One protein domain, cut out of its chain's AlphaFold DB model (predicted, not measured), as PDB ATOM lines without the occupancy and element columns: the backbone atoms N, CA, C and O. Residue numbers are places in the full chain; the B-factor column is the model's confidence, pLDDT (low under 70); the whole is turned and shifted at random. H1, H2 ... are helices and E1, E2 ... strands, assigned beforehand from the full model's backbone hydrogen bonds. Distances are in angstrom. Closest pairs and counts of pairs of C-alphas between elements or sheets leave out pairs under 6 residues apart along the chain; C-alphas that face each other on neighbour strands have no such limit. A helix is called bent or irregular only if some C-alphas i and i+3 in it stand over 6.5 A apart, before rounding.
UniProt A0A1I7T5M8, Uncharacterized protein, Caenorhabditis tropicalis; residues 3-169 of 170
ATOM      1  N   ASP A   3       2.333  37.104  36.051       74.31
ATOM      2  CA  ASP A   3       1.115  37.900  35.899       74.31
ATOM      3  C   ASP A   3       0.188  37.757  37.123       74.31
ATOM      4  O   ASP A   3      -0.097  36.652  37.588       74.31
ATOM      5  N   MET A   4      -0.240  38.903  37.655       76.44
ATOM      6  CA  MET A   4      -1.066  39.053  38.855       76.44
ATOM      7  C   MET A   4      -2.236  40.030  38.632       76.44
ATOM      8  O   MET A   4      -2.705  40.651  39.580       76.44
ATOM      9  N   GLN A   5      -2.690  40.241  37.395       65.88
ATOM     10  CA  GLN A   5      -3.708  41.259  37.103       65.88
ATOM     11  C   GLN A   5      -5.114  40.859  37.575       65.88
ATOM     12  O   GLN A   5      -5.715  39.926  37.041       65.88
ATOM     13  N   SER A   6      -5.690  41.621  38.513       60.62
ATOM     14  CA  SER A   6      -7.142  41.655  38.769       60.62
ATOM     15  C   SER A   6      -7.640  43.039  39.175       60.62
ATOM     16  O   SER A   6      -6.870  43.904  39.562       60.62
ATOM     17  N   SER A   7      -8.942  43.285  39.090       56.31
ATOM     18  CA  SER A   7      -9.551  44.526  39.583       56.31
ATOM     19  C   SER A   7     -10.342  44.231  40.860       56.31
ATOM     20  O   SER A   7     -11.038  43.215  40.909       56.31
ATOM     21  N   GLY A   8     -10.251  45.102  41.875       54.00
ATOM     22  CA  GLY A   8     -11.029  44.986  43.117       54.00
ATOM     23  C   GLY A   8     -10.524  43.892  44.061       54.00
ATOM     24  O   GLY A   8     -11.262  42.959  44.377       54.00
ATOM     25  N   ILE A   9      -9.266  44.003  44.490       61.28
ATOM     26  CA  ILE A   9      -8.568  42.995  45.291       61.28
ATOM     27  C   ILE A   9      -9.264  42.768  46.637       61.28
ATOM     28  O   ILE A   9      -9.220  43.608  47.535       61.28
ATOM     29  N   ASP A  10      -9.830  41.581  46.836       68.06
ATOM     30  CA  ASP A  10     -10.062  41.095  48.191       68.06
ATOM     31  C   ASP A  10      -8.788  40.426  48.750       68.06
ATOM     32  O   ASP A  10      -7.854  40.066  48.030       68.06
ATOM     33  N   GLN A  11      -8.733  40.221  50.066       68.88
ATOM     34  CA  GLN A  11      -7.595  39.546  50.706       68.88
ATOM     35  C   GLN A  11      -7.337  38.125  50.155       68.88
ATOM     36  O   GLN A  11      -6.218  37.620  50.269       68.88
ATOM     37  N   ASN A  12      -8.331  37.475  49.535       75.56
ATOM     38  CA  ASN A  12      -8.155  36.149  48.938       75.56
ATOM     39  C   ASN A  12      -7.367  36.225  47.621       75.56
ATOM     40  O   ASN A  12      -6.524  35.361  47.356       75.56
ATOM     41  N   ALA A  13      -7.597  37.263  46.817       77.44
ATOM     42  CA  ALA A  13      -6.821  37.540  45.617       77.44
ATOM     43  C   ALA A  13      -5.348  37.832  45.965       77.44
ATOM     44  O   ALA A  13      -4.459  37.223  45.370       77.44
ATOM     45  N   ILE A  14      -5.073  38.622  47.014       78.31
ATOM     46  CA  ILE A  14      -3.696  38.860  47.511       78.31
ATOM     47  C   ILE A  14      -2.997  37.544  47.857       78.31
ATOM     48  O   ILE A  14      -1.883  37.290  47.397       78.31
ATOM     49  N   ALA A  15      -3.649  36.690  48.649       83.00
ATOM     50  CA  ALA A  15      -3.085  35.399  49.040       83.00
ATOM     51  C   ALA A  15      -2.793  34.505  47.820       83.00
ATOM     52  O   ALA A  15      -1.779  33.801  47.771       83.00
ATOM     53  N   THR A  16      -3.653  34.568  46.804       86.94
ATOM     54  CA  THR A  16      -3.479  33.844  45.541       86.94
ATOM     55  C   THR A  16      -2.253  34.348  44.774       86.94
ATOM     56  O   THR A  16      -1.395  33.551  44.392       86.94
ATOM     57  N   TYR A  17      -2.086  35.663  44.628       85.75
ATOM     58  CA  TYR A  17      -0.925  36.247  43.948       85.75
ATOM     59  C   TYR A  17       0.381  36.032  44.690       85.75
ATOM     60  O   TYR A  17       1.398  35.713  44.070       85.75
ATOM     61  N   GLN A  18       0.347  36.104  46.018       88.06
ATOM     62  CA  GLN A  18       1.491  35.740  46.837       88.06
ATOM     63  C   GLN A  18       1.897  34.279  46.592       88.06
ATOM     64  O   GLN A  18       3.087  33.966  46.561       88.06
ATOM     65  N   THR A  19       0.931  33.389  46.354       92.19
ATOM     66  CA  THR A  19       1.201  31.987  46.009       92.19
ATOM     67  C   THR A  19       1.888  31.864  44.642       92.19
ATOM     68  O   THR A  19       2.903  31.174  44.545       92.19
ATOM     69  N   TYR A  20       1.425  32.567  43.602       93.00
ATOM     70  CA  TYR A  20       2.081  32.551  42.279       93.00
ATOM     71  C   TYR A  20       3.483  33.162  42.310       93.00
ATOM     72  O   TYR A  20       4.417  32.625  41.712       93.00
ATOM     73  N   PHE A  21       3.659  34.250  43.055       92.38
ATOM     74  CA  PHE A  21       4.963  34.867  43.256       92.38
ATOM     75  C   PHE A  21       5.932  33.927  43.983       92.38
ATOM     76  O   PHE A  21       7.075  33.747  43.557       92.38
ATOM     77  N   ASN A  22       5.472  33.265  45.048       94.81
ATOM     78  CA  ASN A  22       6.270  32.269  45.761       94.81
ATOM     79  C   ASN A  22       6.615  31.068  44.873       94.81
ATOM     80  O   ASN A  22       7.719  30.541  44.981       94.81
ATOM     81  N   PHE A  23       5.726  30.668  43.963       97.38
ATOM     82  CA  PHE A  23       6.021  29.624  42.984       97.38
ATOM     83  C   PHE A  23       7.124  30.044  41.999       97.38
ATOM     84  O   PHE A  23       8.040  29.271  41.727       97.38
ATOM     85  N   ALA A  24       7.117  31.292  41.528       96.19
ATOM     86  CA  ALA A  24       8.205  31.821  40.707       96.19
ATOM     87  C   ALA A  24       9.549  31.850  41.457       96.19
ATOM     88  O   ALA A  24      10.592  31.538  40.878       96.19
ATOM     89  N   LYS A  25       9.534  32.166  42.759       95.88
ATOM     90  CA  LYS A  25      10.722  32.040  43.618       95.88
ATOM     91  C   LYS A  25      11.165  30.590  43.771       95.88
ATOM     92  O   LYS A  25      12.358  30.327  43.662       95.88
ATOM     93  N   LEU A  26      10.222  29.669  43.961       97.50
ATOM     94  CA  LEU A  26      10.503  28.239  44.059       97.50
ATOM     95  C   LEU A  26      11.199  27.724  42.797       97.50
ATOM     96  O   LEU A  26      12.208  27.045  42.926       97.50
ATOM     97  N   ILE A  27      10.750  28.115  41.600       97.56
ATOM     98  CA  ILE A  27      11.443  27.795  40.339       97.56
ATOM     99  C   ILE A  27      12.900  28.282  40.366       97.56
ATOM    100  O   ILE A  27      13.803  27.538  39.991       97.56
ATOM    101  N   GLY A  28      13.149  29.511  40.830       95.81
ATOM    102  CA  GLY A  28      14.508  30.048  40.954       95.81
ATOM    103  C   GLY A  28      15.375  29.279  41.958       95.81
ATOM    104  O   GLY A  28      16.532  28.987  41.659       95.81
ATOM    105  N   THR A  29      14.815  28.893  43.109       96.62
ATOM    106  CA  THR A  29      15.480  28.015  44.089       96.62
ATOM    107  C   THR A  29      15.789  26.648  43.493       96.62
ATOM    108  O   THR A  29      16.929  26.204  43.556       96.62
ATOM    109  N   THR A  30      14.822  26.017  42.830       97.25
ATOM    110  CA  THR A  30      15.014  24.721  42.173       97.25
ATOM    111  C   THR A  30      16.082  24.792  41.077       97.25
ATOM    112  O   THR A  30      16.901  23.883  40.971       97.25
ATOM    113  N   LEU A  31      16.142  25.879  40.298       95.75
ATOM    114  CA  LEU A  31      17.208  26.083  39.313       95.75
ATOM    115  C   LEU A  31      18.582  26.211  39.981       95.75
ATOM    116  O   LEU A  31      19.548  25.647  39.478       95.75
ATOM    117  N   ASN A  32      18.676  26.926  41.104       96.00
ATOM    118  CA  ASN A  32      19.918  27.048  41.869       96.00
ATOM    119  C   ASN A  32      20.371  25.715  42.493       96.00
ATOM    120  O   ASN A  32      21.566  25.475  42.627       96.00
ATOM    121  N   ASP A  33      19.434  24.846  42.871       95.81
ATOM    122  CA  ASP A  33      19.758  23.525  43.422       95.81
ATOM    123  C   ASP A  33      20.247  22.548  42.339       95.81
ATOM    124  O   ASP A  33      21.051  21.657  42.618       95.81
ATOM    125  N   GLN A  34      19.774  22.710  41.097       93.25
ATOM    126  CA  GLN A  34      20.117  21.835  39.969       93.25
ATOM    127  C   GLN A  34      21.265  22.368  39.094       93.25
ATOM    128  O   GLN A  34      21.904  21.590  38.385       93.25
ATOM    129  N   SER A  35      21.519  23.679  39.103       90.25
ATOM    130  CA  SER A  35      22.477  24.370  38.228       90.25
ATOM    131  C   SER A  35      22.896  25.733  38.819       90.25
ATOM    132  O   SER A  35      22.816  25.956  40.022       90.25
ATOM    133  N   TYR A  36      23.368  26.666  37.987       86.06
ATOM    134  CA  TYR A  36      23.671  28.045  38.375       86.06
ATOM    135  C   TYR A  36      22.482  28.971  38.119       86.06
ATOM    136  O   TYR A  36      22.013  29.098  36.988       86.06
ATOM    137  N   PHE A  37      22.040  29.688  39.154       90.81
ATOM    138  CA  PHE A  37      21.035  30.735  39.001       90.81
ATOM    139  C   PHE A  37      21.674  32.102  38.735       90.81
ATOM    140  O   PHE A  37      22.445  32.625  39.547       90.81
ATOM    141  N   THR A  38      21.247  32.730  37.641       91.00
ATOM    142  CA  THR A  38      21.271  34.185  37.467       91.00
ATOM    143  C   THR A  38      19.961  34.614  36.816       91.00
ATOM    144  O   THR A  38      19.444  33.913  35.947       91.00
ATOM    145  N   GLY A  39      19.385  35.735  37.243       91.62
ATOM    146  CA  GLY A  39      18.120  36.184  36.669       91.62
ATOM    147  C   GLY A  39      17.449  37.302  37.445       91.62
ATOM    148  O   GLY A  39      18.066  37.964  38.277       91.62
ATOM    149  N   PHE A  40      16.169  37.514  37.152       91.38
ATOM    150  CA  PHE A  40      15.337  38.531  37.783       91.38
ATOM    151  C   PHE A  40      13.873  38.073  37.790       91.38
ATOM    152  O   PHE A  40      13.399  37.483  36.816       91.38
ATOM    153  N   ILE A  41      13.150  38.348  38.878       90.25
ATOM    154  CA  ILE A  41      11.695  38.177  38.934       90.25
ATOM    155  C   ILE A  41      11.030  39.526  38.685       90.25
ATOM    156  O   ILE A  41      11.162  40.456  39.471       90.25
ATOM    157  N   ASP A  42      10.329  39.612  37.562       86.31
ATOM    158  CA  ASP A  42       9.422  40.713  37.244       86.31
ATOM    159  C   ASP A  42       7.972  40.241  37.377       86.31
ATOM    160  O   ASP A  42       7.701  39.033  37.306       86.31
ATOM    161  N   ASN A  43       7.041  41.174  37.511       82.56
ATOM    162  CA  ASN A  43       5.629  40.880  37.700       82.56
ATOM    163  C   ASN A  43       4.733  41.879  36.961       82.56
ATOM    164  O   ASN A  43       5.092  43.039  36.874       82.56
ATOM    165  N   PHE A  44       3.587  41.456  36.429       75.06
ATOM    166  CA  PHE A  44       2.489  42.280  35.890       75.06
ATOM    167  C   PHE A  44       1.312  42.292  36.873       75.06
ATOM    168  O   PHE A  44       1.188  41.367  37.668       75.06
ATOM    169  N   GLY A  45       0.467  43.324  36.843       74.06
ATOM    170  CA  GLY A  45      -0.497  43.597  37.915       74.06
ATOM    171  C   GLY A  45       0.064  44.630  38.886       74.06
ATOM    172  O   GLY A  45       0.576  45.646  38.430       74.06
ATOM    173  N   TYR A  46      -0.010  44.340  40.181       67.31
ATOM    174  CA  TYR A  46       0.357  45.234  41.289       67.31
ATOM    175  C   TYR A  46       1.851  45.477  41.416       67.31
ATOM    176  O   TYR A  46       2.657  44.554  41.254       67.31
ATOM    177  N   SER A  47       2.235  46.697  41.757       64.44
ATOM    178  CA  SER A  47       3.622  47.060  41.985       64.44
ATOM    179  C   SER A  47       3.737  48.144  43.051       64.44
ATOM    180  O   SER A  47       3.216  49.240  42.922       64.44
ATOM    181  N   GLY A  48       4.568  47.915  44.070       56.44
ATOM    182  CA  GLY A  48       4.883  48.987  45.027       56.44
ATOM    183  C   GLY A  48       5.574  50.213  44.397       56.44
ATOM    184  O   GLY A  48       5.668  51.256  45.041       56.44
ATOM    185  N   GLN A  49       6.101  50.080  43.167       58.72
ATOM    186  CA  GLN A  49       6.631  51.139  42.299       58.72
ATOM    187  C   GLN A  49       6.582  50.666  40.836       58.72
ATOM    188  O   GLN A  49       6.909  49.506  40.577       58.72
ATOM    189  N   LEU A  50       6.307  51.569  39.881       59.69
ATOM    190  CA  LEU A  50       6.407  51.279  38.442       59.69
ATOM    191  C   LEU A  50       7.820  50.776  38.103       59.69
ATOM    192  O   LEU A  50       8.781  51.551  38.027       59.69
ATOM    193  N   SER A  51       7.958  49.465  37.920       62.28
ATOM    194  CA  SER A  51       9.242  48.830  37.647       62.28
ATOM    195  C   SER A  51       9.778  49.277  36.283       62.28
ATOM    196  O   SER A  51       9.055  49.373  35.290       62.28
ATOM    197  N   ASN A  52      11.084  49.566  36.206       68.81
ATOM    198  CA  ASN A  52      11.737  49.853  34.930       68.81
ATOM    199  C   ASN A  52      11.900  48.556  34.127       68.81
ATOM    200  O   ASN A  52      12.973  47.959  34.092       68.81
ATOM    201  N   ARG A  53      10.840  48.153  33.428       74.31
ATOM    202  CA  ARG A  53      10.806  46.946  32.588       74.31
ATOM    203  C   ARG A  53      11.638  47.041  31.311       74.31
ATOM    204  O   ARG A  53      11.689  46.104  30.525       74.31
ATOM    205  N   LYS A  54      12.310  48.174  31.095       81.31
ATOM    206  CA  LYS A  54      13.303  48.305  30.028       81.31
ATOM    207  C   LYS A  54      14.652  47.749  30.462       81.31
ATOM    208  O   LYS A  54      15.394  47.320  29.598       81.31
ATOM    209  N   ASN A  55      14.982  47.746  31.758       86.19
ATOM    210  CA  ASN A  55      16.307  47.358  32.249       86.19
ATOM    211  C   ASN A  55      16.201  46.388  33.432       86.19
ATOM    212  O   ASN A  55      15.998  46.810  34.569       86.19
ATOM    213  N   TYR A  56      16.417  45.101  33.177       87.56
ATOM    214  CA  TYR A  56      16.455  44.055  34.190       87.56
ATOM    215  C   TYR A  56      17.856  43.904  34.773       87.56
ATOM    216  O   TYR A  56      18.793  43.504  34.082       87.56
ATOM    217  N   THR A  57      18.006  44.209  36.060       89.88
ATOM    218  CA  THR A  57      19.261  43.967  36.778       89.88
ATOM    219  C   THR A  57      19.461  42.469  36.967       89.88
ATOM    220  O   THR A  57      18.600  41.801  37.535       89.88
ATOM    221  N   VAL A  58      20.603  41.943  36.533       90.88
ATOM    222  CA  VAL A  58      20.946  40.534  36.760       90.88
ATOM    223  C   VAL A  58      21.248  40.320  38.243       90.88
ATOM    224  O   VAL A  58      22.130  40.970  38.808       90.88
ATOM    225  N   LEU A  59      20.526  39.399  38.882       92.56
ATOM    226  CA  LEU A  59      20.729  39.034  40.281       92.56
ATOM    227  C   LEU A  59      21.329  37.635  40.394       92.56
ATOM    228  O   LEU A  59      20.990  36.728  39.635       92.56
ATOM    229  N   ASN A  60      22.203  37.464  41.385       93.94
ATOM    230  CA  ASN A  60      22.584  36.145  41.874       93.94
ATOM    231  C   ASN A  60      21.473  35.572  42.771       93.94
ATOM    232  O   ASN A  60      20.541  36.285  43.154       93.94
ATOM    233  N   PHE A  61      21.597  34.296  43.136       94.62
ATOM    234  CA  PHE A  61      20.588  33.616  43.943       94.62
ATOM    235  C   PHE A  61      20.323  34.295  45.296       94.62
ATOM    236  O   PHE A  61      19.167  34.528  45.630       94.62
ATOM    237  N   ILE A  62      21.375  34.697  46.020       95.00
ATOM    238  CA  ILE A  62      21.265  35.353  47.338       95.00
ATOM    239  C   ILE A  62      20.423  36.634  47.252       95.00
ATOM    240  O   ILE A  62      19.583  36.901  48.103       95.00
ATOM    241  N   ASN A  63      20.618  37.445  46.213       94.38
ATOM    242  CA  ASN A  63      19.825  38.658  46.039       94.38
ATOM    243  C   ASN A  63      18.405  38.326  45.560       94.38
ATOM    244  O   ASN A  63      17.443  38.925  46.033       94.38
ATOM    245  N   PHE A  64      18.258  37.357  44.657       93.88
ATOM    246  CA  PHE A  64      16.961  36.916  44.147       93.88
ATOM    247  C   PHE A  64      16.041  36.369  45.249       93.88
ATOM    248  O   PHE A  64      14.871  36.748  45.324       93.88
ATOM    249  N   GLU A  65      16.552  35.521  46.144       93.00
ATOM    250  CA  GLU A  65      15.744  34.911  47.207       93.00
ATOM    251  C   GLU A  65      15.229  35.942  48.223       93.00
ATOM    252  O   GLU A  65      14.211  35.709  48.878       93.00
ATOM    253  N   THR A  66      15.874  37.109  48.318       91.62
ATOM    254  CA  THR A  66      15.464  38.191  49.229       91.62
ATOM    255  C   THR A  66      14.326  39.054  48.689       91.62
ATOM    256  O   THR A  66      13.752  39.836  49.447       91.62
ATOM    257  N   ILE A  67      13.951  38.911  47.411       88.88
ATOM    258  CA  ILE A  67      12.875  39.712  46.818       88.88
ATOM    259  C   ILE A  67      11.544  39.356  47.490       88.88
ATOM    260  O   ILE A  67      11.131  38.189  47.529       88.88
ATOM    261  N   GLY A  68      10.895  40.378  48.049       87.12
ATOM    262  CA  GLY A  68       9.579  40.287  48.674       87.12
ATOM    263  C   GLY A  68       8.444  40.413  47.659       87.12
ATOM    264  O   GLY A  68       8.628  40.962  46.576       87.12
ATOM    265  N   PHE A  69       7.267  39.909  48.030       85.44
ATOM    266  CA  PHE A  69       6.047  40.090  47.245       85.44
ATOM    267  C   PHE A  69       5.739  41.596  47.094       85.44
ATOM    268  O   PHE A  69       5.700  42.293  48.113       85.44
ATOM    269  N   PRO A  70       5.563  42.117  45.866       76.81
ATOM    270  CA  PRO A  70       5.558  43.553  45.600       76.81
ATOM    271  C   PRO A  70       4.152  44.154  45.746       76.81
ATOM    272  O   PRO A  70       3.592  44.637  44.771       76.81
ATOM    273  N   ILE A  71       3.590  44.131  46.955       70.31
ATOM    274  CA  ILE A  71       2.326  44.814  47.267       70.31
ATOM    275  C   ILE A  71       2.594  45.989  48.205       70.31
ATOM    276  O   ILE A  71       3.271  45.828  49.228       70.31
ATOM    277  N   ASP A  72       2.083  47.169  47.864       63.22
ATOM    278  CA  ASP A  72       1.903  48.219  48.860       63.22
ATOM    279  C   ASP A  72       0.551  48.007  49.560       63.22
ATOM    280  O   ASP A  72      -0.394  47.480  48.983       63.22
ATOM    281  N   GLY A  73       0.459  48.331  50.851       53.19
ATOM    282  CA  GLY A  73      -0.741  48.044  51.649       53.19
ATOM    283  C   GLY A  73      -1.989  48.857  51.272       53.19
ATOM    284  O   GLY A  73      -2.943  48.847  52.050       53.19
ATOM    285  N   THR A  74      -1.961  49.595  50.161       53.97
ATOM    286  CA  THR A  74      -3.000  50.512  49.674       53.97
ATOM    287  C   THR A  74      -3.415  50.261  48.220       53.97
ATOM    288  O   THR A  74      -4.228  51.021  47.701       53.97
ATOM    289  N   ASP A  75      -2.873  49.230  47.574       57.59
ATOM    290  CA  ASP A  75      -3.051  48.997  46.144       57.59
ATOM    291  C   ASP A  75      -4.402  48.323  45.831       57.59
ATOM    292  O   ASP A  75      -4.595  47.135  46.095       57.59
ATOM    293  N   ASP A  76      -5.352  49.109  45.313       53.03
ATOM    294  CA  ASP A  76      -6.692  48.669  44.896       53.03
ATOM    295  C   ASP A  76      -6.817  48.532  43.355       53.03
ATOM    296  O   ASP A  76      -7.848  48.044  42.866       53.03
ATOM    297  N   ASP A  77      -5.794  48.927  42.581       58.81
ATOM    298  CA  ASP A  77      -5.859  49.101  41.120       58.81
ATOM    299  C   ASP A  77      -4.788  48.286  40.365       58.81
ATOM    300  O   ASP A  77      -3.741  47.924  40.879       58.81
ATOM    301  N   ILE A  78      -5.048  47.950  39.094       63.41
ATOM    302  CA  ILE A  78      -4.035  47.300  38.244       63.41
ATOM    303  C   ILE A  78      -3.020  48.354  37.809       63.41
ATOM    304  O   ILE A  78      -3.331  49.178  36.948       63.41
ATOM    305  N   ASP A  79      -1.792  48.276  38.316       59.69
ATOM    306  CA  ASP A  79      -0.733  49.198  37.886       59.69
ATOM    307  C   ASP A  79      -0.253  48.940  36.453       59.69
ATOM    308  O   ASP A  79       0.159  49.862  35.747       59.69
ATOM    309  N   LEU A  80      -0.228  47.671  36.029       66.62
ATOM    310  CA  LEU A  80       0.416  47.237  34.786       66.62
ATOM    311  C   LEU A  80      -0.446  46.191  34.084       66.62
ATOM    312  O   LEU A  80      -0.704  45.149  34.685       66.62
ATOM    313  N   ASN A  81      -0.829  46.453  32.826       75.56
ATOM    314  CA  ASN A  81      -1.783  45.675  32.020       75.56
ATOM    315  C   ASN A  81      -1.089  44.739  30.995       75.56
ATOM    316  O   ASN A  81       0.041  44.978  30.566       75.56
ATOM    317  N   LEU A  82      -1.721  43.601  30.682       82.75
ATOM    318  CA  LEU A  82      -1.187  42.533  29.830       82.75
ATOM    319  C   LEU A  82      -1.289  42.913  28.350       82.75
ATOM    320  O   LEU A  82      -0.640  42.293  27.519       82.75
ATOM    321  N   ASP A  83      -2.063  43.935  28.004       82.00
ATOM    322  CA  ASP A  83      -2.105  44.479  26.649       82.00
ATOM    323  C   ASP A  83      -0.786  45.163  26.241       82.00
ATOM    324  O   ASP A  83      -0.400  45.093  25.074       82.00
ATOM    325  N   GLU A  84      -0.043  45.731  27.193       79.56
ATOM    326  CA  GLU A  84       1.247  46.407  26.981       79.56
ATOM    327  C   GLU A  84       2.470  45.475  27.082       79.56
ATOM    328  O   GLU A  84       3.614  45.902  26.865       79.56
ATOM    329  N   VAL A  85       2.263  44.200  27.427       84.81
ATOM    330  CA  VAL A  85       3.353  43.267  27.753       84.81
ATOM    331  C   VAL A  85       4.319  43.061  26.590       84.81
ATOM    332  O   VAL A  85       5.533  43.110  26.782       84.81
ATOM    333  N   ASP A  86       3.805  42.881  25.374       87.19
ATOM    334  CA  ASP A  86       4.623  42.527  24.216       87.19
ATOM    335  C   ASP A  86       5.536  43.686  23.799       87.19
ATOM    336  O   ASP A  86       6.741  43.512  23.603       87.19
ATOM    337  N   ASP A  87       4.994  44.903  23.744       86.06
ATOM    338  CA  ASP A  87       5.772  46.098  23.413       86.06
ATOM    339  C   ASP A  87       6.792  46.437  24.500       86.06
ATOM    340  O   ASP A  87       7.918  46.846  24.198       86.06
ATOM    341  N   THR A  88       6.447  46.188  25.762       84.81
ATOM    342  CA  THR A  88       7.388  46.307  26.876       84.81
ATOM    343  C   THR A  88       8.553  45.325  26.731       84.81
ATOM    344  O   THR A  88       9.716  45.727  26.829       84.81
ATOM    345  N   LEU A  89       8.268  44.058  26.425       88.50
ATOM    346  CA  LEU A  89       9.271  43.001  26.268       88.50
ATOM    347  C   LEU A  89      10.172  43.196  25.040       88.50
ATOM    348  O   LEU A  89      11.352  42.849  25.088       88.50
ATOM    349  N   LYS A  90       9.676  43.816  23.962       90.50
ATOM    350  CA  LYS A  90      10.511  44.208  22.806       90.50
ATOM    351  C   LYS A  90      11.590  45.229  23.166       90.50
ATOM    352  O   LYS A  90      12.618  45.281  22.492       90.50
ATOM    353  N   MET A  91      11.355  46.048  24.191       88.88
ATOM    354  CA  MET A  91      12.287  47.082  24.656       88.88
ATOM    355  C   MET A  91      13.133  46.653  25.861       88.88
ATOM    356  O   MET A  91      14.043  47.389  26.249       88.88
ATOM    357  N   ALA A  92      12.813  45.515  26.474       88.75
ATOM    358  CA  ALA A  92      13.514  44.995  27.633       88.75
ATOM    359  C   ALA A  92      14.965  44.630  27.315       88.75
ATOM    360  O   ALA A  92      15.248  44.043  26.272       88.75
ATOM    361  N   LYS A  93      15.867  44.916  28.259       90.38
ATOM    362  CA  LYS A  93      17.263  44.480  28.234       90.38
ATOM    363  C   LYS A  93      17.809  44.101  29.599       90.38
ATOM    364  O   LYS A  93      17.368  44.619  30.620       90.38
ATOM    365  N   TRP A  94      18.798  43.213  29.598       90.75
ATOM    366  CA  TRP A  94      19.582  42.877  30.785       90.75
ATOM    367  C   TRP A  94      20.611  43.966  31.093       90.75
ATOM    368  O   TRP A  94      21.130  44.623  30.189       90.75
ATOM    369  N   ASN A  95      20.898  44.161  32.378       89.50
ATOM    370  CA  ASN A  95      21.961  45.026  32.867       89.50
ATOM    371  C   ASN A  95      22.803  44.292  33.938       89.50
ATOM    372  O   ASN A  95      22.287  44.047  35.036       89.50
ATOM    373  N   PRO A  96      24.083  43.968  33.665       88.75
ATOM    374  CA  PRO A  96      24.780  44.157  32.384       88.75
ATOM    375  C   PRO A  96      24.124  43.365  31.242       88.75
ATOM    376  O   PRO A  96      23.345  42.447  31.496       88.75
ATOM    377  N   GLU A  97      24.407  43.748  29.993       86.19
ATOM    378  CA  GLU A  97      23.925  42.996  28.828       86.19
ATOM    379  C   GLU A  97      24.432  41.548  28.898       86.19
ATOM    380  O   GLU A  97      25.561  41.291  29.319       86.19
ATOM    381  N   ALA A  98      23.559  40.610  28.538       83.44
ATOM    382  CA  ALA A  98      23.866  39.191  28.499       83.44
ATOM    383  C   ALA A  98      24.045  38.770  27.037       83.44
ATOM    384  O   ALA A  98      23.131  38.950  26.229       83.44
ATOM    385  N   ASP A  99      25.212  38.207  26.728       72.00
ATOM    386  CA  ASP A  99      25.561  37.730  25.382       72.00
ATOM    387  C   ASP A  99      25.192  36.247  25.167       72.00
ATOM    388  O   ASP A  99      25.204  35.755  24.037       72.00
ATOM    389  N   ASP A 100      24.834  35.548  26.248       75.06
ATOM    390  CA  ASP A 100      24.467  34.132  26.260       75.06
ATOM    391  C   ASP A 100      22.982  33.903  25.908       75.06
ATOM    392  O   ASP A 100      22.180  34.833  25.771       75.06
ATOM    393  N   ASN A 101      22.586  32.631  25.772       79.94
ATOM    394  CA  ASN A 101      21.184  32.262  25.592       79.94
ATOM    395  C   ASN A 101      20.388  32.565  26.866       79.94
ATOM    396  O   ASN A 101      20.438  31.833  27.849       79.94
ATOM    397  N   THR A 102      19.638  33.660  26.846       89.94
ATOM    398  CA  THR A 102      18.724  34.046  27.922       89.94
ATOM    399  C   THR A 102      17.324  33.497  27.665       89.94
ATOM    400  O   THR A 102      16.831  33.518  26.535       89.94
ATOM    401  N   CYS A 103      16.643  33.067  28.725       92.25
ATOM    402  CA  CYS A 103      15.264  32.590  28.658       92.25
ATOM    403  C   CYS A 103      14.350  33.446  29.538       92.25
ATOM    404  O   CYS A 103      14.725  33.841  30.642       92.25
ATOM    405  N   MET A 104      13.125  33.691  29.074       93.75
ATOM    406  CA  MET A 104      12.042  34.214  29.904       93.75
ATOM    407  C   MET A 104      11.097  33.082  30.296       93.75
ATOM    408  O   MET A 104      10.547  32.411  29.432       93.75
ATOM    409  N   ILE A 105      10.849  32.913  31.593       96.12
ATOM    410  CA  ILE A 105       9.709  32.126  32.078       96.12
ATOM    411  C   ILE A 105       8.541  33.091  32.287       96.12
ATOM    412  O   ILE A 105       8.646  34.010  33.110       96.12
ATOM    413  N   PHE A 106       7.457  32.905  31.539       95.25
ATOM    414  CA  PHE A 106       6.236  33.701  31.615       95.25
ATOM    415  C   PHE A 106       5.135  32.899  32.315       95.25
ATOM    416  O   PHE A 106       4.586  31.960  31.740       95.25
ATOM    417  N   ILE A 107       4.848  33.247  33.569       95.81
ATOM    418  CA  ILE A 107       3.862  32.573  34.418       95.81
ATOM    419  C   ILE A 107       2.573  33.392  34.393       95.81
ATOM    420  O   ILE A 107       2.612  34.564  34.768       95.81
ATOM    421  N   SER A 108       1.448  32.799  33.993       93.44
ATOM    422  CA  SER A 108       0.161  33.505  33.943       93.44
ATOM    423  C   SER A 108      -0.992  32.688  34.514       93.44
ATOM    424  O   SER A 108      -1.108  31.482  34.284       93.44
ATOM    425  N   ALA A 109      -1.840  33.396  35.263       91.06
ATOM    426  CA  ALA A 109      -3.141  32.936  35.736       91.06
ATOM    427  C   ALA A 109      -4.304  33.563  34.950       91.06
ATOM    428  O   ALA A 109      -5.454  33.159  35.130       91.06
ATOM    429  N   ALA A 110      -4.031  34.577  34.122       88.12
ATOM    430  CA  ALA A 110      -5.066  35.346  33.462       88.12
ATOM    431  C   ALA A 110      -5.782  34.540  32.366       88.12
ATOM    432  O   ALA A 110      -5.151  33.798  31.607       88.12
ATOM    433  N   PRO A 111      -7.106  34.718  32.224       88.25
ATOM    434  CA  PRO A 111      -7.812  34.223  31.056       88.25
ATOM    435  C   PRO A 111      -7.373  34.999  29.809       88.25
ATOM    436  O   PRO A 111      -7.069  36.189  29.871       88.25
ATOM    437  N   GLU A 112      -7.437  34.344  28.652       87.88
ATOM    438  CA  GLU A 112      -7.036  34.896  27.349       87.88
ATOM    439  C   GLU A 112      -7.639  36.280  27.037       87.88
ATOM    440  O   GLU A 112      -6.978  37.130  26.446       87.88
ATOM    441  N   ALA A 113      -8.858  36.555  27.509       87.25
ATOM    442  CA  ALA A 113      -9.516  37.849  27.334       87.25
ATOM    443  C   ALA A 113      -8.735  39.039  27.935       87.25
ATOM    444  O   ALA A 113      -8.858  40.152  27.427       87.25
ATOM    445  N   MET A 114      -7.920  38.821  28.975       85.12
ATOM    446  CA  MET A 114      -7.123  39.877  29.623       85.12
ATOM    447  C   MET A 114      -5.941  40.344  28.772       85.12
ATOM    448  O   MET A 114      -5.416  41.426  28.999       85.12
ATOM    449  N   TYR A 115      -5.546  39.569  27.761       86.88
ATOM    450  CA  TYR A 115      -4.461  39.947  26.859       86.88
ATOM    451  C   TYR A 115      -4.906  40.958  25.792       86.88
ATOM    452  O   TYR A 115      -4.064  41.493  25.085       86.88
ATOM    453  N   ASN A 116      -6.211  41.230  25.642       87.38
ATOM    454  CA  ASN A 116      -6.753  42.247  24.728       87.38
ATOM    455  C   ASN A 116      -6.201  42.179  23.279       87.38
ATOM    456  O   ASN A 116      -5.914  43.198  22.652       87.38
ATOM    457  N   ASN A 117      -6.082  40.965  22.725       86.06
ATOM    458  CA  ASN A 117      -5.474  40.651  21.416       86.06
ATOM    459  C   ASN A 117      -3.942  40.791  21.332       86.06
ATOM    460  O   ASN A 117      -3.373  40.553  20.264       86.06
ATOM    461  N   THR A 118      -3.262  41.123  22.427       89.12
ATOM    462  CA  THR A 118      -1.805  41.019  22.536       89.12
ATOM    463  C   THR A 118      -1.392  39.550  22.655       89.12
ATOM    464  O   THR A 118      -2.159  38.687  23.081       89.12
ATOM    465  N   SER A 119      -0.179  39.229  22.211       91.75
ATOM    466  CA  SER A 119       0.397  37.885  22.283       91.75
ATOM    467  C   SER A 119       1.845  37.956  22.737       91.75
ATOM    468  O   SER A 119       2.569  38.871  22.357       91.75
ATOM    469  N   ILE A 120       2.265  36.973  23.525       93.06
ATOM    470  CA  ILE A 120       3.653  36.801  23.936       93.06
ATOM    471  C   ILE A 120       4.430  36.174  22.779       93.06
ATOM    472  O   ILE A 120       4.069  35.119  22.256       93.06
ATOM    473  N   GLY A 121       5.514  36.822  22.371       92.38
ATOM    474  CA  GLY A 121       6.442  36.299  21.382       92.38
ATOM    475  C   GLY A 121       7.189  35.068  21.895       92.38
ATOM    476  O   GLY A 121       7.493  34.946  23.078       92.38
ATOM    477  N   LEU A 122       7.563  34.175  20.978       93.06
ATOM    478  CA  LEU A 122       8.416  33.015  21.285       93.06
ATOM    479  C   LEU A 122       9.868  33.413  21.610       93.06
ATOM    480  O   LEU A 122      10.635  32.610  22.140       93.06
ATOM    481  N   SER A 123      10.246  34.649  21.271       92.69
ATOM    482  CA  SER A 123      11.560  35.240  21.508       92.69
ATOM    483  C   SER A 123      11.474  36.766  21.497       92.69
ATOM    484  O   SER A 123      10.662  37.338  20.768       92.69
ATOM    485  N   TYR A 124      12.400  37.405  22.196       91.38
ATOM    486  CA  TYR A 124      12.634  38.844  22.231       91.38
ATOM    487  C   TYR A 124      14.131  39.137  22.082       91.38
ATOM    488  O   TYR A 124      14.968  38.235  22.155       91.38
ATOM    489  N   ALA A 125      14.499  40.410  21.907       88.31
ATOM    490  CA  ALA A 125      15.903  40.807  21.760       88.31
ATOM    491  C   ALA A 125      16.775  40.286  22.919       88.31
ATOM    492  O   ALA A 125      17.840  39.705  22.675       88.31
ATOM    493  N   SER A 126      16.271  40.420  24.149       89.50
ATOM    494  CA  SER A 126      16.952  40.027  25.389       89.50
ATOM    495  C   SER A 126      16.480  38.717  26.008       89.50
ATOM    496  O   SER A 126      17.009  38.332  27.048       89.50
ATOM    497  N   PHE A 127      15.544  38.011  25.373       90.62
ATOM    498  CA  PHE A 127      15.085  36.682  25.787       90.62
ATOM    499  C   PHE A 127      15.016  35.795  24.545       90.62
ATOM    500  O   PHE A 127      14.042  35.848  23.796       90.62
ATOM    501  N   LYS A 128      16.071  35.027  24.271       89.94
ATOM    502  CA  LYS A 128      16.161  34.207  23.050       89.94
ATOM    503  C   LYS A 128      15.090  33.125  23.001       89.94
ATOM    504  O   LYS A 128      14.628  32.787  21.914       89.94
ATOM    505  N   THR A 129      14.672  32.641  24.164       92.19
ATOM    506  CA  THR A 129      13.573  31.693  24.323       92.19
ATOM    507  C   THR A 129      12.554  32.208  25.333       92.19
ATOM    508  O   THR A 129      12.886  32.929  26.280       92.19
ATOM    509  N   VAL A 130      11.298  31.810  25.141       94.00
ATOM    510  CA  VAL A 130      10.208  32.063  26.081       94.00
ATOM    511  C   VAL A 130       9.527  30.747  26.439       94.00
ATOM    512  O   VAL A 130       9.052  30.026  25.565       94.00
ATOM    513  N   LEU A 131       9.474  30.449  27.735       96.19
ATOM    514  CA  LEU A 131       8.765  29.314  28.310       96.19
ATOM    515  C   LEU A 131       7.490  29.807  28.997       96.19
ATOM    516  O   LEU A 131       7.556  30.565  29.965       96.19
ATOM    517  N   GLY A 132       6.334  29.366  28.508       96.94
ATOM    518  CA  GLY A 132       5.043  29.651  29.131       96.94
ATOM    519  C   GLY A 132       4.730  28.685  30.268       96.94
ATOM    520  O   GLY A 132       4.977  27.484  30.146       96.94
ATOM    521  N   VAL A 133       4.150  29.199  31.349       97.88
ATOM    522  CA  VAL A 133       3.668  28.410  32.486       97.88
ATOM    523  C   VAL A 133       2.271  28.886  32.883       97.88
ATOM    524  O   VAL A 133       2.075  30.040  33.254       97.88
ATOM    525  N   LEU A 134       1.298  27.987  32.811       96.81
ATOM    526  CA  LEU A 134      -0.084  28.208  33.221       96.81
ATOM    527  C   LEU A 134      -0.248  27.863  34.697       96.81
ATOM    528  O   LEU A 134       0.130  26.773  35.135       96.81
ATOM    529  N   VAL A 135      -0.857  28.773  35.448       95.69
ATOM    530  CA  VAL A 135      -1.249  28.586  36.851       95.69
ATOM    531  C   VAL A 135      -2.708  29.006  37.033       95.69
ATOM    532  O   VAL A 135      -3.335  29.525  36.113       95.69
ATOM    533  N   GLY A 136      -3.298  28.758  38.204       89.38
ATOM    534  CA  GLY A 136      -4.602  29.344  38.554       89.38
ATOM    535  C   GLY A 136      -5.797  28.921  37.692       89.38
ATOM    536  O   GLY A 136      -6.847  29.550  37.768       89.38
ATOM    537  N   GLY A 137      -5.661  27.866  36.883       88.12
ATOM    538  CA  GLY A 137      -6.699  27.422  35.949       88.12
ATOM    539  C   GLY A 137      -6.670  28.113  34.581       88.12
ATOM    540  O   GLY A 137      -7.571  27.869  33.777       88.12
ATOM    541  N   ALA A 138      -5.652  28.932  34.290       91.75
ATOM    542  CA  ALA A 138      -5.410  29.425  32.939       91.75
ATOM    543  C   ALA A 138      -5.236  28.252  31.961       91.75
ATOM    544  O   ALA A 138      -4.649  27.222  32.296       91.75
ATOM    545  N   THR A 139      -5.763  28.407  30.748       92.88
ATOM    546  CA  THR A 139      -5.763  27.345  29.723       92.88
ATOM    547  C   THR A 139      -4.881  27.669  28.520       92.88
ATOM    548  O   THR A 139      -4.527  26.766  27.767       92.88
ATOM    549  N   SER A 140      -4.498  28.935  28.351       94.50
ATOM    550  CA  SER A 140      -3.664  29.419  27.254       94.50
ATOM    551  C   SER A 140      -2.885  30.668  27.674       94.50
ATOM    552  O   SER A 140      -3.303  31.414  28.559       94.50
ATOM    553  N   ILE A 141      -1.742  30.886  27.022       94.94
ATOM    554  CA  ILE A 141      -1.052  32.180  26.960       94.94
ATOM    555  C   ILE A 141      -0.992  32.530  25.471       94.94
ATOM    556  O   ILE A 141      -0.333  31.803  24.720       94.94
ATOM    557  N   PRO A 142      -1.674  33.591  25.008       94.69
ATOM    558  CA  PRO A 142      -1.654  33.987  23.604       94.69
ATOM    559  C   PRO A 142      -0.232  34.109  23.055       94.69
ATOM    560  O   PRO A 142       0.630  34.723  23.677       94.69
ATOM    561  N   GLY A 143       0.014  33.501  21.894       94.19
ATOM    562  CA  GLY A 143       1.332  33.446  21.249       94.19
ATOM    563  C   GLY A 143       2.210  32.249  21.640       94.19
ATOM    564  O   GLY A 143       3.133  31.917  20.894       94.19
ATOM    565  N   LEU A 144       1.892  31.533  22.726       94.50
ATOM    566  CA  LEU A 144       2.621  30.335  23.159       94.50
ATOM    567  C   LEU A 144       1.801  29.066  22.882       94.50
ATOM    568  O   LEU A 144       0.617  28.994  23.197       94.50
ATOM    569  N   THR A 145       2.433  28.052  22.288       90.56
ATOM    570  CA  THR A 145       1.743  26.837  21.801       90.56
ATOM    571  C   THR A 145       1.961  25.588  22.658       90.56
ATOM    572  O   THR A 145       1.184  24.647  22.538       90.56
ATOM    573  N   ASP A 146       2.973  25.582  23.529       91.50
ATOM    574  CA  ASP A 146       3.314  24.459  24.423       91.50
ATOM    575  C   ASP A 146       3.622  24.953  25.854       91.50
ATOM    576  O   ASP A 146       4.746  24.785  26.339       91.50
ATOM    577  N   PRO A 147       2.695  25.663  26.530       95.75
ATOM    578  CA  PRO A 147       2.932  26.086  27.903       95.75
ATOM    579  C   PRO A 147       2.828  24.899  28.872       95.75
ATOM    580  O   PRO A 147       1.956  24.037  28.752       95.75
ATOM    581  N   LEU A 148       3.684  24.883  29.893       97.38
ATOM    582  CA  LEU A 148       3.589  23.916  30.987       97.38
ATOM    583  C   LEU A 148       2.429  24.279  31.911       97.38
ATOM    584  O   LEU A 148       2.189  25.451  32.173       97.38
ATOM    585  N   THR A 149       1.733  23.287  32.459       97.19
ATOM    586  CA  THR A 149       0.684  23.527  33.462       97.19
ATOM    587  C   THR A 149       1.220  23.217  34.855       97.19
ATOM    588  O   THR A 149       1.527  22.065  35.149       97.19
ATOM    589  N   ALA A 150       1.286  24.223  35.728       96.88
ATOM    590  CA  ALA A 150       1.647  24.074  37.136       96.88
ATOM    591  C   ALA A 150       0.374  24.134  37.994       96.88
ATOM    592  O   ALA A 150      -0.105  25.200  38.382       96.88
ATOM    593  N   THR A 151      -0.215  22.964  38.243       91.94
ATOM    594  CA  THR A 151      -1.551  22.863  38.864       91.94
ATOM    595  C   THR A 151      -1.492  22.984  40.383       91.94
ATOM    596  O   THR A 151      -2.415  23.503  41.009       91.94
ATOM    597  N   THR A 152      -0.418  22.479  40.988       94.50
ATOM    598  CA  THR A 152      -0.273  22.362  42.446       94.50
ATOM    599  C   THR A 152       0.671  23.401  43.035       94.50
ATOM    600  O   THR A 152       0.666  23.591  44.249       94.50
ATOM    601  N   LEU A 153       1.471  24.058  42.187       96.62
ATOM    602  CA  LEU A 153       2.516  25.007  42.572       96.62
ATOM    603  C   LEU A 153       3.544  24.373  43.525       96.62
ATOM    604  O   LEU A 153       4.109  25.033  44.395       96.62
ATOM    605  N   SER A 154       3.746  23.062  43.379       97.62
ATOM    606  CA  SER A 154       4.619  22.256  44.228       97.62
ATOM    607  C   SER A 154       6.057  22.224  43.712       97.62
ATOM    608  O   SER A 154       6.360  22.693  42.614       97.62
ATOM    609  N   THR A 155       6.952  21.600  44.482       97.69
ATOM    610  CA  THR A 155       8.322  21.309  44.041       97.69
ATOM    611  C   THR A 155       8.349  20.513  42.737       97.69
ATOM    612  O   THR A 155       9.152  20.832  41.876       97.69
ATOM    613  N   ALA A 156       7.440  19.553  42.535       97.94
ATOM    614  CA  ALA A 156       7.392  18.770  41.297       97.94
ATOM    615  C   ALA A 156       7.012  19.624  40.071       97.94
ATOM    616  O   ALA A 156       7.553  19.436  38.978       97.94
ATOM    617  N   ASP A 157       6.114  20.600  40.253       98.31
ATOM    618  CA  ASP A 157       5.785  21.564  39.198       98.31
ATOM    619  C   ASP A 157       7.000  22.458  38.893       98.31
ATOM    620  O   ASP A 157       7.328  22.684  37.729       98.31
ATOM    621  N   ALA A 158       7.705  22.927  39.929       98.12
ATOM    622  CA  ALA A 158       8.914  23.734  39.764       98.12
ATOM    623  C   ALA A 158      10.047  22.951  39.075       98.12
ATOM    624  O   ALA A 158      10.677  23.475  38.158       98.12
ATOM    625  N   GLU A 159      10.262  21.688  39.449       97.94
ATOM    626  CA  GLU A 159      11.216  20.777  38.805       97.94
ATOM    627  C   GLU A 159      10.894  20.585  37.324       97.94
ATOM    628  O   GLU A 159      11.798  20.652  36.497       97.94
ATOM    629  N   SER A 160       9.616  20.429  36.971       97.75
ATOM    630  CA  SER A 160       9.188  20.296  35.571       97.75
ATOM    631  C   SER A 160       9.493  21.557  34.754       97.75
ATOM    632  O   SER A 160       9.963  21.468  33.616       97.75
ATOM    633  N   VAL A 161       9.274  22.744  35.336       97.56
ATOM    634  CA  VAL A 161       9.623  24.027  34.703       97.56
ATOM    635  C   VAL A 161      11.136  24.162  34.531       97.56
ATOM    636  O   VAL A 161      11.591  24.529  33.447       97.56
ATOM    637  N   VAL A 162      11.920  23.843  35.565       96.88
ATOM    638  CA  VAL A 162      13.389  23.900  35.514       96.88
ATOM    639  C   VAL A 162      13.945  22.897  34.509       96.88
ATOM    640  O   VAL A 162      14.826  23.250  33.733       96.88
ATOM    641  N   GLN A 163      13.405  21.683  34.447       96.19
ATOM    642  CA  GLN A 163      13.839  20.689  33.474       96.19
ATOM    643  C   GLN A 163      13.614  21.186  32.041       96.19
ATOM    644  O   GLN A 163      14.547  21.187  31.244       96.19
ATOM    645  N   LYS A 164      12.412  21.687  31.725       95.38
ATOM    646  CA  LYS A 164      12.127  22.250  30.396       95.38
ATOM    647  C   LYS A 164      13.006  23.465  30.094       95.38
ATOM    648  O   LYS A 164      13.451  23.608  28.963       95.38
ATOM    649  N   LEU A 165      13.278  24.317  31.086       93.94
ATOM    650  CA  LEU A 165      14.217  25.435  30.954       93.94
ATOM    651  C   LEU A 165      15.619  24.939  30.560       93.94
ATOM    652  O   LEU A 165      16.209  25.469  29.623       93.94
ATOM    653  N   LEU A 166      16.144  23.932  31.254       92.12
ATOM    654  CA  LEU A 166      17.469  23.368  30.979       92.12
ATOM    655  C   LEU A 166      17.526  22.618  29.638       92.12
ATOM    656  O   LEU A 166      18.588  22.542  29.036       92.12
ATOM    657  N   GLU A 167      16.400  22.093  29.148       91.44
ATOM    658  CA  GLU A 167      16.305  21.480  27.816       91.44
ATOM    659  C   GLU A 167      16.346  22.511  26.673       91.44
ATOM    660  O   GLU A 167      16.806  22.186  25.577       91.44
ATOM    661  N   ILE A 168      15.847  23.734  26.900       88.00
ATOM    662  CA  ILE A 168      15.773  24.789  25.869       88.00
ATOM    663  C   ILE A 168      16.935  25.782  25.917       88.00
ATOM    664  O   ILE A 168      17.117  26.525  24.953       88.00
ATOM    665  N   LEU A 169      17.686  25.827  27.021       82.81
ATOM    666  CA  LEU A 169      18.922  26.595  27.145       82.81
ATOM    667  C   LEU A 169      20.082  25.767  26.548       82.81
ATOM    668  O   LEU A 169      20.398  24.716  27.102       82.81
TER     669      LEU A 169
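This is residues 3 to 169 of the 170 residues of an uncharacterized protein of Caenorhabditis tropicalis (UniProt A0A1I7T5M8). A compact, rounded body has one short parallel strand pair, E3 and E4, at its core, with the long helices H1 and H5 packed on that pair and on each other at a steep angle, H5 over both strands and H1 mostly by E3. H3 and the short H4 lie on the other side of the pair, and a second, smaller pair, E1 and E2, sits out toward one end of the body, with long loops running between the parts. The printed part has 167 residues with five named helices and four named strands, in the order H1, E1, H2, H3, E2, E3, H4, E4, H5, and both two-stranded sheets, E1 with E2 and E3 with E4, are parallel. The class is mixed, helices and strands, though under half of the residues are in named elements. The radius of gyration of the C-alphas is 14.9 A, and the spans are 40 by 31 by 30 A.

Find C-alpha 103 at (15.264, 32.590, 28.658); from there E3, residues 103 to 108, runs 16.0 A. Its partner E4, residues 129 to 134, runs 16.7 A. Next look at C-alpha 11, at (-7.595, 39.546, 50.706), where H1, residues 11 to 34, begins its 34.6 A. H5, residues 155 to 168, is 19.9 A long and ends with C-alpha 168 at (15.773, 24.789, 25.869). H3, residues 82 to 91, measures 15.1 A and is irregular: C-alphas 83 and 86 are 7.4 A apart. The shorter elements are E1, residues 55 to 57, 6.4 A; H2, residues 61 to 65, 6.0 A; E2, residues 93 to 95, 6.6 A; and H4, residues 112 to 115, 5.7 A.

Begin with E3 and E4, parallel neighbours at 20 degrees; look for N 106 and O 131, 2.8 A apart, and N 133 and O 106, also 2.8 A. Beside E4, its residues 133 to 134 pair in parallel with residues 148 to 149. The closest C-alphas of E4 and H5 are those of Leu 131 and Leu 165, 7.2 A apart; those of E3 and H1 are Ala 24 and Ile 107, 7.7 A. H1 touches H5 with residues 23 to 31 alone, at a steep tilt of 55 degrees, the same way; their closest C-alphas, of Ile 27 and Ala 158, are 4.8 A apart. H1 also touches H2, with residues 25 to 32 alone, the closest C-alphas being those of Lys 25 and Glu 65 at 6.8 A. H3 touches H4, where the C-alphas of Asp 83 and Tyr 115 come closest at 5.1 A. Farther out, E1 and E2 are parallel neighbours at 39 degrees, with N 56 and O 93 2.8 A apart, within hydrogen-bond range. Two strand-helix-strand units, each two parallel neighbour strands with one or more helices between, are E1, H2, H3, E2 and E3, H4, E4; both crossovers are right-handed. Among the pairs that are apart are H1 and H3, H3 and E3, and E1 and E3. In H1, H2 and H5 every O i to N i+4 pair is within hydrogen-bond range, in H3 3 of 6 are, and H4 is too short for such a pair.

The two C-alphas farthest apart, of Asp 10 and Asp 99, are 42.4 A from each other. The printed part, residues 3 to 169, has no cut. The links H1 to E1, H2 to H3, H4 to E4 and E4 to H5 are long. In the first of these, residues 38 to 39 pair antiparallel with residues 59 to 60. Mean pLDDT of the printed part is 86.1; look for values under 70 in residues 5 to 11, 46 to 52 and 72 to 80.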